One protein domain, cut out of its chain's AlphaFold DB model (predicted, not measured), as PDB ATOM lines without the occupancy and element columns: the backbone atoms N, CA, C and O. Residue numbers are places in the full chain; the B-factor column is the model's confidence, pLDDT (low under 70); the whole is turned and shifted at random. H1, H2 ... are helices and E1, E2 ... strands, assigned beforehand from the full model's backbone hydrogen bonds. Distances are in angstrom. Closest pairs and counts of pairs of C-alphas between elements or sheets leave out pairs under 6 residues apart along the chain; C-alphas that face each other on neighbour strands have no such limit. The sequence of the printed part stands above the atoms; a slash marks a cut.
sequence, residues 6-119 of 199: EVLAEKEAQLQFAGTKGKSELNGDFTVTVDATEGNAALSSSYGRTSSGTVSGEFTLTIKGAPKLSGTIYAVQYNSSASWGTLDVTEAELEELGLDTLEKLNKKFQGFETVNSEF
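This is residues 6 to 119 of the 199 residues of an uncharacterized protein of Clostridium sp. AM22-11AC (UniProt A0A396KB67). The chain winds in stacked turns, a solenoid whose strands make two parallel sheets face to face, a sandwich, with the helix H1 capping one end. One sheet runs E1 E3 E5, the other E2 E4 E6 E7, and the chain changes sheet at each link from E1 to E6. The printed part has 114 residues, with seven named strands and one named helix in the order E1 E2 E3 E4 E5 E6 H1 E7; the class is mostly strand, with 56 residues, under half, in named elements. The whole is compact, with a radius of gyration of the C-alphas of 13.5 A and spans of 37 by 31 by 22 A.

E1, residues 13 to 20, is parallel to E3, residues 41 to 50, with N 15 and O 42 within hydrogen-bond range at 2.8 A. E5, residues 73 to 77, is parallel to E3, with N 77 and O 49 at 2.9 A. E2, residues 30 to 36, is parallel to E4, residues 59 to 65, with N 32 and O 60 at 2.8 A. E6, residues 85 to 92, is parallel to E4, with N 61 and O 86 at 2.9 A. E7, residues 112 to 115, is parallel to E6, with N 113 and O 85 at 2.8 A. The facing parts of the sheets are 10.2 A centre to centre. H1, residues 102 to 108, only grazes both sheets; every O i to N i+4 pair in it is within hydrogen-bond range. E6, H1 and E7 form a strand-helix-strand unit, parallel neighbour strands with a helix between, its crossover right-handed.

E1 begins at C-alpha 13 (331.254, 217.552, 61.678) and is 22.3 A long. E3, 23.1 A, bends by 51 degrees at residue 44. E7 ends at C-alpha 115 (331.780, 222.332, 86.729).

The printed part has no cut and no long link. Residues 6 to 7, 9 to 10, 79 to 81 and 117 to 119 have pLDDT under 70.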
ATOM      1  N   GLU A   6     330.392 208.460  72.810       69.12
ATOM      2  CA  GLU A   6     331.594 209.161  72.363       69.12
ATOM      3  C   GLU A   6     331.512 209.423  70.855       69.12
ATOM      4  O   GLU A   6     331.294 208.505  70.058       69.12
ATOM      5  N   VAL A   7     331.689 210.683  70.443       68.44
ATOM      6  CA  VAL A   7     331.727 211.062  69.025       68.44
ATOM      7  C   VAL A   7     333.076 211.677  68.687       68.44
ATOM      8  O   VAL A   7     333.384 212.784  69.115       68.44
ATOM      9  N   LEU A   8     333.849 210.970  67.860       70.50
ATOM     10  CA  LEU A   8     335.096 211.465  67.281       70.50
ATOM     11  C   LEU A   8     334.841 211.977  65.858       70.50
ATOM     12  O   LEU A   8     334.332 211.242  65.008       70.50
ATOM     13  N   ALA A   9     335.221 213.223  65.585       66.25
ATOM     14  CA  ALA A   9     335.115 213.836  64.266       66.25
ATOM     15  C   ALA A   9     336.506 214.167  63.701       66.25
ATOM     16  O   ALA A   9     337.130 215.142  64.099       66.25
ATOM     17  N   GLU A  10     336.979 213.385  62.725       67.69
ATOM     18  CA  GLU A  10     338.286 213.602  62.064       67.69
ATOM     19  C   GLU A  10     338.294 214.794  61.079       67.69
ATOM     20  O   GLU A  10     339.328 215.172  60.531       67.69
ATOM     21  N   LYS A  11     337.118 215.347  60.772       75.69
ATOM     22  CA  LYS A  11     336.887 216.492  59.876       75.69
ATOM     23  C   LYS A  11     335.701 217.283  60.402       75.69
ATOM     24  O   LYS A  11     334.969 216.761  61.235       75.69
ATOM     25  N   GLU A  12     335.481 218.484  59.861       81.00
ATOM     26  CA  GLU A  12     334.335 219.318  60.235       81.00
ATOM     27  C   GLU A  12     333.025 218.510  60.255       81.00
ATOM     28  O   GLU A  12     332.537 218.064  59.211       81.00
ATOM     29  N   ALA A  13     332.475 218.309  61.454       83.56
ATOM     30  CA  ALA A  13     331.254 217.552  61.678       83.56
ATOM     31  C   ALA A  13     330.250 218.375  62.479       83.56
ATOM     32  O   ALA A  13     330.567 218.933  63.529       83.56
ATOM     33  N   GLN A  14     329.012 218.406  61.993       86.69
ATOM     34  CA  GLN A  14     327.904 219.001  62.723       86.69
ATOM     35  C   GLN A  14     327.267 217.956  63.641       86.69
ATOM     36  O   GLN A  14     326.738 216.947  63.177       86.69
ATOM     37  N   LEU A  15     327.297 218.225  64.943       86.31
ATOM     38  CA  LEU A  15     326.820 217.328  65.986       86.31
ATOM     39  C   LEU A  15     325.476 217.800  66.545       86.31
ATOM     40  O   LEU A  15     325.250 219.002  66.758       86.31
ATOM     41  N   GLN A  16     324.585 216.831  66.762       86.81
ATOM     42  CA  GLN A  16     323.307 216.993  67.450       86.81
ATOM     43  C   GLN A  16     323.051 215.798  68.359       86.81
ATOM     44  O   GLN A  16     323.103 214.657  67.904       86.81
ATOM     45  N   PHE A  17     322.716 216.073  69.617       84.25
ATOM     46  CA  PHE A  17     322.428 215.042  70.611       84.25
ATOM     47  C   PHE A  17     321.030 215.230  71.193       84.25
ATOM     48  O   PHE A  17     320.611 216.355  71.463       84.25
ATOM     49  N   ALA A  18     320.304 214.132  71.386       82.69
ATOM     50  CA  ALA A  18     318.995 214.131  72.027       82.69
ATOM     51  C   ALA A  18     318.850 212.879  72.901       82.69
ATOM     52  O   ALA A  18     318.863 211.772  72.371       82.69
ATOM     53  N   GLY A  19     318.694 213.056  74.214       82.44
ATOM     54  CA  GLY A  19     318.461 211.971  75.165       82.44
ATOM     55  C   GLY A  19     317.032 211.442  75.061       82.44
ATOM     56  O   GLY A  19     316.804 210.349  74.547       82.44
ATOM     57  N   THR A  20     316.037 212.226  75.494       86.38
ATOM     58  CA  THR A  20     314.613 211.838  75.394       86.38
ATOM     59  C   THR A  20     313.751 212.832  74.636       86.38
ATOM     60  O   THR A  20     313.978 214.046  74.646       86.38
ATOM     61  N   LYS A  21     312.697 212.303  74.003       84.75
ATOM     62  CA  LYS A  21     311.667 213.083  73.315       84.75
ATOM     63  C   LYS A  21     310.281 212.478  73.502       84.75
ATOM     64  O   LYS A  21     310.102 211.260  73.455       84.75
ATOM     65  N   GLY A  22     309.277 213.342  73.634       84.25
ATOM     66  CA  GLY A  22     307.875 212.926  73.702       84.25
ATOM     67  C   GLY A  22     307.571 212.195  75.004       84.25
ATOM     68  O   GLY A  22     307.938 212.677  76.057       84.25
ATOM     69  N   LYS A  23     306.877 211.058  74.967       87.00
ATOM     70  CA  LYS A  23     306.539 210.273  76.174       87.00
ATOM     71  C   LYS A  23     307.551 209.151  76.446       87.00
ATOM     72  O   LYS A  23     307.189 208.128  77.014       87.00
ATOM     73  N   SER A  24     308.773 209.313  75.943       86.56
ATOM     74  CA  SER A  24     309.835 208.311  76.044       86.56
ATOM     75  C   SER A  24     310.611 208.476  77.343       86.56
ATOM     76  O   SER A  24     310.709 209.585  77.872       86.56
ATOM     77  N   GLU A  25     311.206 207.379  77.797       87.06
ATOM     78  CA  GLU A  25     311.959 207.316  79.046       87.06
ATOM     79  C   GLU A  25     313.413 206.935  78.749       87.06
ATOM     80  O   GLU A  25     313.659 205.978  78.010       87.06
ATOM     81  N   LEU A  26     314.368 207.665  79.325       82.25
ATOM     82  CA  LEU A  26     315.784 207.292  79.350       82.25
ATOM     83  C   LEU A  26     316.175 207.025  80.797       82.25
ATOM     84  O   LEU A  26     316.019 207.885  81.663       82.25
ATOM     85  N   ASN A  27     316.646 205.809  81.050       84.69
ATOM     86  CA  ASN A  27     316.995 205.360  82.387       84.69
ATOM     87  C   ASN A  27     318.488 205.091  82.497       84.69
ATOM     88  O   ASN A  27     319.022 204.293  81.722       84.69
ATOM     89  N   GLY A  28     319.097 205.672  83.527       83.00
ATOM     90  CA  GLY A  28     320.537 205.640  83.749       83.00
ATOM     91  C   GLY A  28     321.220 206.922  83.298       83.00
ATOM     92  O   GLY A  28     320.610 207.776  82.647       83.00
ATOM     93  N   ASP A  29     322.474 207.029  83.701       86.69
ATOM     94  CA  ASP A  29     323.323 208.174  83.413       86.69
ATOM     95  C   ASP A  29     323.803 208.107  81.960       86.69
ATOM     96  O   ASP A  29     323.887 207.026  81.361       86.69
ATOM     97  N   PHE A  30     324.090 209.264  81.378       83.75
ATOM     98  CA  PHE A  30     324.729 209.336  80.069       83.75
ATOM     99  C   PHE A  30     325.644 210.546  79.983       83.75
ATOM    100  O   PHE A  30     325.314 211.658  80.407       83.75
ATOM    101  N   THR A  31     326.788 210.304  79.360       87.25
ATOM    102  CA  THR A  31     327.810 211.312  79.116       87.25
ATOM    103  C   THR A  31     327.927 211.571  77.622       87.25
ATOM    104  O   THR A  31     327.894 210.643  76.808       87.25
ATOM    105  N   VAL A  32     328.064 212.844  77.260       88.31
ATOM    106  CA  VAL A  32     328.393 213.289  75.906       88.31
ATOM    107  C   VAL A  32     329.682 214.089  75.973       88.31
ATOM    108  O   VAL A  32     329.733 215.127  76.626       88.31
ATOM    109  N   THR A  33     330.703 213.645  75.249       89.50
ATOM    110  CA  THR A  33     331.949 214.401  75.092       89.50
ATOM    111  C   THR A  33     332.044 214.945  73.675       89.50
ATOM    112  O   THR A  33     331.961 214.195  72.701       89.50
ATOM    113  N   VAL A  34     332.220 216.261  73.561       89.88
ATOM    114  CA  VAL A  34     332.523 216.947  72.304       89.88
ATOM    115  C   VAL A  34     333.986 217.356  72.337       89.88
ATOM    116  O   VAL A  34     334.345 218.359  72.952       89.88
ATOM    117  N   ASP A  35     334.817 216.566  71.667       88.75
ATOM    118  CA  ASP A  35     336.227 216.881  71.481       88.75
ATOM    119  C   ASP A  35     336.418 217.714  70.209       88.75
ATOM    120  O   ASP A  35     336.164 217.259  69.089       88.75
ATOM    121  N   ALA A  36     336.824 218.966  70.399       88.38
ATOM    122  CA  ALA A  36     337.125 219.914  69.340       88.38
ATOM    123  C   ALA A  36     338.546 220.470  69.459       88.38
ATOM    124  O   ALA A  36     338.809 221.555  68.941       88.38
ATOM    125  N   THR A  37     339.468 219.748  70.102       86.50
ATOM    126  CA  THR A  37     340.864 220.192  70.245       86.50
ATOM    127  C   THR A  37     341.549 220.385  68.885       86.50
ATOM    128  O   THR A  37     342.420 221.236  68.740       86.50
ATOM    129  N   GLU A  38     341.116 219.664  67.845       85.00
ATOM    130  CA  GLU A  38     341.583 219.872  66.464       85.00
ATOM    131  C   GLU A  38     340.732 220.877  65.652       85.00
ATOM    132  O   GLU A  38     340.935 221.030  64.447       85.00
ATOM    133  N   GLY A  39     339.751 221.550  66.269       76.75
ATOM    134  CA  GLY A  39     338.896 222.565  65.631       76.75
ATOM    135  C   GLY A  39     337.837 222.020  64.660       76.75
ATOM    136  O   GLY A  39     337.218 222.778  63.910       76.75
ATOM    137  N   ASN A  40     337.613 220.703  64.660       81.06
ATOM    138  CA  ASN A  40     336.806 220.000  63.657       81.06
ATOM    139  C   ASN A  40     335.362 219.689  64.095       81.06
ATOM    140  O   ASN A  40     334.627 219.033  63.360       81.06
ATOM    141  N   ALA A  41     334.909 220.156  65.258       85.31
ATOM    142  CA  ALA A  41     333.554 219.884  65.733       85.31
ATOM    143  C   ALA A  41     332.684 221.144  65.735       85.31
ATOM    144  O   ALA A  41     333.095 222.220  66.173       85.31
ATOM    145  N   ALA A  42     331.444 220.996  65.273       87.06
ATOM    146  CA  ALA A  42     330.407 222.008  65.380       87.06
ATOM    147  C   ALA A  42     329.232 221.450  66.185       87.06
ATOM    148  O   ALA A  42     328.436 220.661  65.673       87.06
ATOM    149  N   LEU A  43     329.098 221.861  67.446       88.19
ATOM    150  CA  LEU A  43     327.951 221.487  68.265       88.19
ATOM    151  C   LEU A  43     326.786 222.414  67.931       88.19
ATOM    152  O   LEU A  43     326.767 223.596  68.288       88.19
ATOM    153  N   SER A  44     325.808 221.861  67.217       81.06
ATOM    154  CA  SER A  44     324.651 222.637  66.780       81.06
ATOM    155  C   SER A  44     323.470 222.565  67.732       81.06
ATOM    156  O   SER A  44     322.669 223.496  67.787       81.06
ATOM    157  N   SER A  45     323.376 221.468  68.481       78.12
ATOM    158  CA  SER A  45     322.407 221.305  69.549       78.12
ATOM    159  C   SER A  45     322.771 220.125  70.450       78.12
ATOM    160  O   SER A  45     323.266 219.103  69.975       78.12
ATOM    161  N   SER A  46     322.447 220.219  71.733       76.31
ATOM    162  CA  SER A  46     322.278 219.045  72.582       76.31
ATOM    163  C   SER A  46     321.032 219.221  73.429       76.31
ATOM    164  O   SER A  46     320.799 220.321  73.935       76.31
ATOM    165  N   TYR A  47     320.286 218.134  73.602       80.81
ATOM    166  CA  TYR A  47     319.146 218.043  74.496       80.81
ATOM    167  C   TYR A  47     319.265 216.802  75.361       80.81
ATOM    168  O   TYR A  47     319.237 215.693  74.838       80.81
ATOM    169  N   GLY A  48     319.328 216.954  76.677       76.88
ATOM    170  CA  GLY A  48     319.193 215.800  77.561       76.88
ATOM    171  C   GLY A  48     317.735 215.317  77.603       76.88
ATOM    172  O   GLY A  48     317.434 214.140  77.391       76.88
ATOM    173  N   ARG A  49     316.794 216.253  77.767       84.75
ATOM    174  CA  ARG A  49     315.347 215.997  77.785       84.75
ATOM    175  C   ARG A  49     314.587 217.016  76.948       84.75
ATOM    176  O   ARG A  49     314.796 218.218  77.092       84.75
ATOM    177  N   THR A  50     313.642 216.549  76.137       83.56
ATOM    178  CA  THR A  50     312.727 217.413  75.377       83.56
ATOM    179  C   THR A  50     311.263 217.045  75.625       83.56
ATOM    180  O   THR A  50     310.903 215.866  75.721       83.56
ATOM    181  N   SER A  51     310.389 218.056  75.682       82.94
ATOM    182  CA  SER A  51     308.937 217.879  75.854       82.94
ATOM    183  C   SER A  51     308.581 217.111  77.144       82.94
ATOM    184  O   SER A  51     309.105 217.420  78.207       82.94
ATOM    185  N   SER A  52     307.672 216.131  77.080       82.94
ATOM    186  CA  SER A  52     307.199 215.339  78.226       82.94
ATOM    187  C   SER A  52     308.070 214.113  78.545       82.94
ATOM    188  O   SER A  52     307.562 213.162  79.140       82.94
ATOM    189  N   GLY A  53     309.320 214.077  78.068       84.69
ATOM    190  CA  GLY A  53     310.211 212.934  78.278       84.69
ATOM    191  C   GLY A  53     310.534 212.762  79.758       84.69
ATOM    192  O   GLY A  53     310.512 213.739  80.507       84.69
ATOM    193  N   THR A  54     310.844 211.545  80.189       84.19
ATOM    194  CA  THR A  54     311.293 211.272  81.562       84.19
ATOM    195  C   THR A  54     312.730 210.771  81.556       84.19
ATOM    196  O   THR A  54     313.147 210.015  80.682       84.19
ATOM    197  N   VAL A  55     313.501 211.243  82.527       84.50
ATOM    198  CA  VAL A  55     314.917 210.919  82.708       84.50
ATOM    199  C   VAL A  55     315.138 210.632  84.188       84.50
ATOM    200  O   VAL A  55     314.542 211.315  85.025       84.50
ATOM    201  N   SER A  56     315.909 209.594  84.510       83.94
ATOM    202  CA  SER A  56     316.127 209.153  85.898       83.94
ATOM    203  C   SER A  56     317.590 209.141  86.349       83.94
ATOM    204  O   SER A  56     317.820 209.015  87.548       83.94
ATOM    205  N   GLY A  57     318.544 209.275  85.423       85.19
ATOM    206  CA  GLY A  57     319.974 209.414  85.722       85.19
ATOM    207  C   GLY A  57     320.484 210.844  85.566       85.19
ATOM    208  O   GLY A  57     319.693 211.777  85.410       85.19
ATOM    209  N   GLU A  58     321.799 211.000  85.594       87.38
ATOM    210  CA  GLU A  58     322.517 212.258  85.377       87.38
ATOM    211  C   GLU A  58     322.894 212.438  83.898       87.38
ATOM    212  O   GLU A  58     323.113 211.471  83.162       87.38
ATOM    213  N   PHE A  59     322.949 213.694  83.449       88.81
ATOM    214  CA  PHE A  59     323.439 214.049  82.119       88.81
ATOM    215  C   PHE A  59     324.702 214.889  82.249       88.81
ATOM    216  O   PHE A  59     324.621 216.024  82.710       88.81
ATOM    217  N   THR A  60     325.831 214.390  81.755       90.94
ATOM    218  CA  THR A  60     327.071 215.171  81.681       90.94
ATOM    219  C   THR A  60     327.401 215.528  80.235       90.94
ATOM    220  O   THR A  60     327.455 214.661  79.362       90.94
ATOM    221  N   LEU A  61     327.634 216.814  79.973       91.38
ATOM    222  CA  LEU A  61     328.183 217.315  78.716       91.38
ATOM    223  C   LEU A  61     329.599 217.834  78.966       91.38
ATOM    224  O   LEU A  61     329.770 218.807  79.691       91.38
ATOM    225  N   THR A  62     330.592 217.226  78.323       91.94
ATOM    226  CA  THR A  62     331.993 217.659  78.379       91.94
ATOM    227  C   THR A  62     332.389 218.321  77.067       91.94
ATOM    228  O   THR A  62     332.201 217.738  75.994       91.94
ATOM    229  N   ILE A  63     332.969 219.519  77.139       91.50
ATOM    230  CA  ILE A  63     333.513 220.249  75.989       91.50
ATOM    231  C   ILE A  63     335.039 220.304  76.092       91.50
ATOM    232  O   ILE A  63     335.568 220.726  77.117       91.50
ATOM    233  N   LYS A  64     335.739 219.930  75.015       91.12
ATOM    234  CA  LYS A  64     337.197 220.087  74.889       91.12
ATOM    235  C   LYS A  64     337.555 220.956  73.685       91.12
ATOM    236  O   LYS A  64     336.957 220.794  72.619       91.12
ATOM    237  N   GLY A  65     338.532 221.847  73.837       91.50
ATOM    238  CA  GLY A  65     338.926 222.811  72.803       91.50
ATOM    239  C   GLY A  65     337.847 223.863  72.515       91.50
ATOM    240  O   GLY A  65     337.033 224.192  73.381       91.50
ATOM    241  N   ALA A  66     337.822 224.370  71.279       92.00
ATOM    242  CA  ALA A  66     336.885 225.397  70.813       92.00
ATOM    243  C   ALA A  66     335.933 224.879  69.709       92.00
ATOM    244  O   ALA A  66     336.129 225.176  68.523       92.00
ATOM    245  N   PRO A  67     334.870 224.113  70.032       91.44
ATOM    246  CA  PRO A  67     333.884 223.729  69.024       91.44
ATOM    247  C   PRO A  67     333.134 224.946  68.479       91.44
ATOM    248  O   PRO A  67     332.787 225.879  69.201       91.44
ATOM    249  N   LYS A  68     332.733 224.899  67.207       91.06
ATOM    250  CA  LYS A  68     331.790 225.890  66.670       91.06
ATOM    251  C   LYS A  68     330.420 225.682  67.316       91.06
ATOM    252  O   LYS A  68     329.780 224.658  67.089       91.06
ATOM    253  N   LEU A  69     329.945 226.656  68.088       91.00
ATOM    254  CA  LEU A  69     328.666 226.555  68.797       91.00
ATOM    255  C   LEU A  69     327.557 227.352  68.102       91.00
ATOM    256  O   LEU A  69     327.586 228.585  68.095       91.00
ATOM    257  N   SER A  70     326.498 226.692  67.631       86.31
ATOM    258  CA  SER A  70     325.317 227.385  67.085       86.31
ATOM    259  C   SER A  70     324.117 227.328  68.029       86.31
ATOM    260  O   SER A  70     323.886 226.308  68.665       86.31
ATOM    261  N   GLY A  71     323.324 228.404  68.084       85.50
ATOM    262  CA  GLY A  71     322.121 228.462  68.927       85.50
ATOM    263  C   GLY A  71     322.420 228.413  70.430       85.50
ATOM    264  O   GLY A  71     323.559 228.628  70.846       85.50
ATOM    265  N   THR A  72     321.391 228.160  71.235       87.94
ATOM    266  CA  THR A  72     321.518 227.859  72.670       87.94
ATOM    267  C   THR A  72     321.425 226.351  72.858       87.94
ATOM    268  O   THR A  72     320.588 225.695  72.233       87.94
ATOM    269  N   ILE A  73     322.284 225.817  73.714       90.31
ATOM    270  CA  ILE A  73     322.373 224.403  74.055       90.31
ATOM    271  C   ILE A  73     321.594 224.183  75.356       90.31
ATOM    272  O   ILE A  73     321.742 224.967  76.289       90.31
ATOM    273  N   TYR A  74     320.738 223.161  75.425       88.94
ATOM    274  CA  TYR A  74     319.805 222.990  76.546       88.94
ATOM    275  C   TYR A  74     319.915 221.593  77.152       88.94
ATOM    276  O   TYR A  74     319.681 220.612  76.459       88.94
ATOM    277  N   ALA A  75     320.140 221.458  78.455       89.00
ATOM    278  CA  ALA A  75     319.974 220.161  79.114       89.00
ATOM    279  C   ALA A  75     318.497 219.736  79.098       89.00
ATOM    280  O   ALA A  75     318.164 218.578  78.837       89.00
ATOM    281  N   VAL A  76     317.602 220.706  79.310       87.25
ATOM    282  CA  VAL A  76     316.151 220.524  79.327       87.25
ATOM    283  C   VAL A  76     315.502 221.543  78.394       87.25
ATOM    284  O   VAL A  76     315.599 222.747  78.608       87.25
ATOM    285  N   GLN A  77     314.817 221.069  77.353       81.69
ATOM    286  CA  GLN A  77     314.158 221.917  76.359       81.69
ATOM    287  C   GLN A  77     312.626 221.886  76.504       81.69
ATOM    288  O   GLN A  77     312.038 220.811  76.652       81.69
ATOM    289  N   TYR A  78     312.002 223.060  76.318       76.69
ATOM    290  CA  TYR A  78     310.565 223.383  76.414       76.69
ATOM    291  C   TYR A  78     310.008 223.545  77.835       76.69
ATOM    292  O   TYR A  78     310.023 222.609  78.629       76.69
ATOM    293  N   ASN A  79     309.422 224.726  78.098       61.06
ATOM    294  CA  ASN A  79     308.595 225.068  79.271       61.06
ATOM    295  C   ASN A  79     309.171 224.629  80.628       61.06
ATOM    296  O   ASN A  79     308.427 224.285  81.544       61.06
ATOM    297  N   SER A  80     310.496 224.610  80.756       68.12
ATOM    298  CA  SER A  80     311.157 224.133  81.959       68.12
ATOM    299  C   SER A  80     312.385 224.985  82.229       68.12
ATOM    300  O   SER A  80     313.272 225.078  81.390       68.12
ATOM    301  N   SER A  81     312.420 225.595  83.409       69.56
ATOM    302  CA  SER A  81     313.610 226.225  83.986       69.56
ATOM    303  C   SER A  81     314.416 225.231  84.828       69.56
ATOM    304  O   SER A  81     315.166 225.633  85.711       69.56
ATOM    305  N   ALA A  82     314.186 223.927  84.642       76.44
ATOM    306  CA  ALA A  82     314.852 222.904  85.428       76.44
ATOM    307  C   ALA A  82     316.330 222.828  85.037       76.44
ATOM    308  O   ALA A  82     316.651 222.677  83.857       76.44
ATOM    309  N   SER A  83     317.199 222.893  86.043       82.50
ATOM    310  CA  SER A  83     318.579 222.434  85.918       82.50
ATOM    311  C   SER A  83     318.624 220.935  86.193       82.50
ATOM    312  O   SER A  83     317.959 220.457  87.114       82.50
ATOM    313  N   TRP A  84     319.334 220.193  85.351       86.94
ATOM    314  CA  TRP A  84     319.475 218.739  85.478       86.94
ATOM    315  C   TRP A  84     320.769 218.207  84.855       86.94
ATOM    316  O   TRP A  84     321.226 217.137  85.242       86.94
ATOM    317  N   GLY A  85     321.353 218.924  83.892       89.56
ATOM    318  CA  GLY A  85     322.640 218.537  83.329       89.56
ATOM    319  C   GLY A  85     323.810 219.079  84.142       89.56
ATOM    320  O   GLY A  85     323.684 220.081  84.840       89.56
ATOM    321  N   THR A  86     324.968 218.472  83.953       92.50
ATOM    322  CA  THR A  86     326.273 218.975  84.369       92.50
ATOM    323  C   THR A  86     327.062 219.342  83.118       92.50
ATOM    324  O   THR A  86     327.105 218.566  82.161       92.50
ATOM    325  N   LEU A  87     327.653 220.531  83.096       93.38
ATOM    326  CA  LEU A  87     328.518 221.009  82.024       93.38
ATOM    327  C   LEU A  87     329.961 221.033  82.523       93.38
ATOM    328  O   LEU A  87     330.301 221.847  83.373       93.38
ATOM    329  N   ASP A  88     330.805 220.180  81.960       92.56
ATOM    330  CA  ASP A  88     332.245 220.179  82.201       92.56
ATOM    331  C   ASP A  88     332.958 220.921  81.063       92.56
ATOM    332  O   ASP A  88     332.906 220.518  79.895       92.56
ATOM    333  N   VAL A  89     333.599 222.034  81.413       92.56
ATOM    334  CA  VAL A  89     334.351 222.902  80.488       92.56
ATOM    335  C   VAL A  89     335.813 223.046  80.904       92.56
ATOM    336  O   VAL A  89     336.487 223.970  80.465       92.56
ATOM    337  N   THR A  90     336.317 222.116  81.720       91.31
ATOM    338  CA  THR A  90     337.695 222.136  82.238       91.31
ATOM    339  C   THR A  90     338.745 222.167  81.121       91.31
ATOM    340  O   THR A  90     339.789 222.794  81.260       91.31
ATOM    341  N   GLU A  91     338.476 221.498  79.996       91.12
ATOM    342  CA  GLU A  91     339.376 221.435  78.834       91.12
ATOM    343  C   GLU A  91     338.901 222.323  77.666       91.12
ATOM    344  O   GLU A  91     339.381 222.175  76.538       91.12
ATOM    345  N   ALA A  92     337.932 223.216  77.893       91.12
ATOM    346  CA  ALA A  92     337.397 224.094  76.859       91.12
ATOM    347  C   ALA A  92     338.244 225.365  76.698       91.12
ATOM    348  O   ALA A  92     338.687 225.969  77.669       91.12
ATOM    349  N   GLU A  93     338.393 225.838  75.462       92.25
ATOM    350  CA  GLU A  93     339.042 227.122  75.165       92.25
ATOM    351  C   GLU A  93     337.996 228.249  75.209       92.25
ATOM    352  O   GLU A  93     337.494 228.719  74.185       92.25
ATOM    353  N   LEU A  94     337.597 228.647  76.422       90.56
ATOM    354  CA  LEU A  94     336.464 229.554  76.653       90.56
ATOM    355  C   LEU A  94     336.656 230.957  76.064       90.56
ATOM    356  O   LEU A  94     335.685 231.552  75.592       90.56
ATOM    357  N   GLU A  95     337.889 231.465  76.042       90.00
ATOM    358  CA  GLU A  95     338.223 232.749  75.413       90.00
ATOM    359  C   GLU A  95     337.945 232.728  73.902       90.00
ATOM    360  O   GLU A  95     337.270 233.619  73.384       90.00
ATOM    361  N   GLU A  96     338.372 231.671  73.202       90.75
ATOM    362  CA  GLU A  96     338.131 231.489  71.761       90.75
ATOM    363  C   GLU A  96     336.635 231.329  71.449       90.75
ATOM    364  O   GLU A  96     336.142 231.761  70.403       90.75
ATOM    365  N   LEU A  97     335.883 230.743  72.383       89.50
ATOM    366  CA  LEU A  97     334.428 230.621  72.296       89.50
ATOM    367  C   LEU A  97     333.691 231.929  72.626       89.50
ATOM    368  O   LEU A  97     332.481 232.019  72.383       89.50
ATOM    369  N   GLY A  98     334.381 232.935  73.173       91.19
ATOM    370  CA  GLY A  98     333.772 234.156  73.702       91.19
ATOM    371  C   GLY A  98     332.827 233.880  74.875       91.19
ATOM    372  O   GLY A  98     331.788 234.533  74.996       91.19
ATOM    373  N   LEU A  99     333.149 232.867  75.684       91.75
ATOM    374  CA  LEU A  99     332.401 232.394  76.851       91.75
ATOM    375  C   LEU A  99     333.236 232.511  78.136       91.75
ATOM    376  O   LEU A  99     333.103 231.710  79.051       91.75
ATOM    377  N   ASP A 100     334.068 233.546  78.193       88.38
ATOM    378  CA  ASP A 100     335.003 233.905  79.268       88.38
ATOM    379  C   ASP A 100     334.349 234.285  80.611       88.38
ATOM    380  O   ASP A 100     335.040 234.612  81.568       88.38
ATOM    381  N   THR A 101     333.017 234.259  80.712       89.81
ATOM    382  CA  THR A 101     332.307 234.516  81.971       89.81
ATOM    383  C   THR A 101     331.219 233.486  82.210       89.81
ATOM    384  O   THR A 101     330.571 233.007  81.271       89.81
ATOM    385  N   LEU A 102     330.937 233.218  83.487       88.81
ATOM    386  CA  LEU A 102     329.868 232.309  83.892       88.81
ATOM    387  C   LEU A 102     328.492 232.751  83.358       88.81
ATOM    388  O   LEU A 102     327.677 231.918  82.964       88.81
ATOM    389  N   GLU A 103     328.236 234.062  83.259       90.38
ATOM    390  CA  GLU A 103     327.006 234.595  82.651       90.38
ATOM    391  C   GLU A 103     326.878 234.186  81.174       90.38
ATOM    392  O   GLU A 103     325.823 233.707  80.741       90.38
ATOM    393  N   LYS A 104     327.952 234.349  80.390       92.25
ATOM    394  CA  LYS A 104     327.972 233.979  78.968       92.25
ATOM    395  C   LYS A 104     327.802 232.468  78.797       92.25
ATOM    396  O   LYS A 104     327.007 232.047  77.951       92.25
ATOM    397  N   LEU A 105     328.482 231.674  79.628       91.62
ATOM    398  CA  LEU A 105     328.346 230.216  79.703       91.62
ATOM    399  C   LEU A 105     326.900 229.799  79.973       91.62
ATOM    400  O   LEU A 105     326.302 229.133  79.131       91.62
ATOM    401  N   ASN A 106     326.298 230.273  81.063       89.81
ATOM    402  CA  ASN A 106     324.928 229.923  81.452       89.81
ATOM    403  C   ASN A 106     323.883 230.389  80.428       89.81
ATOM    404  O   ASN A 106     322.848 229.749  80.232       89.81
ATOM    405  N   LYS A 107     324.143 231.493  79.718       91.56
ATOM    406  CA  LYS A 107     323.276 231.941  78.621       91.56
ATOM    407  C   LYS A 107     323.353 231.013  77.410       91.56
ATOM    408  O   LYS A 107     322.342 230.816  76.726       91.56
ATOM    409  N   LYS A 108     324.543 230.476  77.124       92.56
ATOM    410  CA  LYS A 108     324.804 229.579  75.994       92.56
ATOM    411  C   LYS A 108     324.385 228.136  76.280       92.56
ATOM    412  O   LYS A 108     323.846 227.499  75.376       92.56
ATOM    413  N   PHE A 109     324.592 227.666  77.506       92.12
ATOM    414  CA  PHE A 109     324.294 226.325  77.997       92.12
ATOM    415  C   PHE A 109     323.281 226.415  79.142       92.12
ATOM    416  O   PHE A 109     323.629 226.660  80.289       92.12
ATOM    417  N   GLN A 110     322.001 226.222  78.827       90.69
ATOM    418  CA  GLN A 110     320.913 226.366  79.794       90.69
ATOM    419  C   GLN A 110     320.481 225.029  80.395       90.69
ATOM    420  O   GLN A 110     320.400 224.011  79.704       90.69
ATOM    421  N   GLY A 111     320.129 225.050  81.681       89.62
ATOM    422  CA  GLY A 111     319.729 223.856  82.431       89.62
ATOM    423  C   GLY A 111     320.901 222.951  82.824       89.62
ATOM    424  O   GLY A 111     320.669 221.806  83.220       89.62
ATOM    425  N   PHE A 112     322.129 223.457  82.684       91.00
ATOM    426  CA  PHE A 112     323.342 222.817  83.162       91.00
ATOM    427  C   PHE A 112     323.869 223.523  84.410       91.00
ATOM    428  O   PHE A 112     323.835 224.750  84.491       91.00
ATOM    429  N   GLU A 113     324.394 222.747  85.347       90.81
ATOM    430  CA  GLU A 113     325.305 223.215  86.384       90.81
ATOM    431  C   GLU A 113     326.738 223.138  85.844       90.81
ATOM    432  O   GLU A 113     327.163 222.087  85.364       90.81
ATOM    433  N   THR A 114     327.460 224.259  85.848       88.62
ATOM    434  CA  THR A 114     328.824 224.318  85.301       88.62
ATOM    435  C   THR A 114     329.821 223.809  86.338       88.62
ATOM    436  O   THR A 114     329.867 224.325  87.448       88.62
ATOM    437  N   VAL A 115     330.641 222.831  85.957       81.38
ATOM    438  CA  VAL A 115     331.780 222.332  86.729       81.38
ATOM    439  C   VAL A 115     333.041 222.876  86.075       81.38
ATOM    440  O   VAL A 115     333.486 222.379  85.040       81.38
ATOM    441  N   ASN A 116     333.583 223.943  86.653       72.94
ATOM    442  CA  ASN A 116     334.902 224.461  86.320       72.94
ATOM    443  C   ASN A 116     335.434 225.262  87.514       72.94
ATOM    444  O   ASN A 116     334.804 226.227  87.942       72.94
ATOM    445  N   SER A 117     336.604 224.863  88.016       60.84
ATOM    446  CA  SER A 117     337.275 225.505  89.148       60.84
ATOM    447  C   SER A 117     337.686 226.955  88.881       60.84
ATOM    448  O   SER A 117     337.914 227.691  89.828       60.84
ATOM    449  N   GLU A 118     337.786 227.378  87.617       64.12
ATOM    450  CA  GLU A 118     338.124 228.761  87.244       64.12
ATOM    451  C   GLU A 118     336.964 229.748  87.484       64.12
ATOM    452  O   GLU A 118     337.186 230.947  87.603       64.12
ATOM    453  N   PHE A 119     335.724 229.253  87.598       65.19
ATOM    454  CA  PHE A 119     334.553 230.066  87.956       65.19
ATOM    455  C   PHE A 119     334.100 229.859  89.403       65.19
ATOM    456  O   PHE A 119     333.032 230.346  89.777       65.19
TER     457      PHE A 119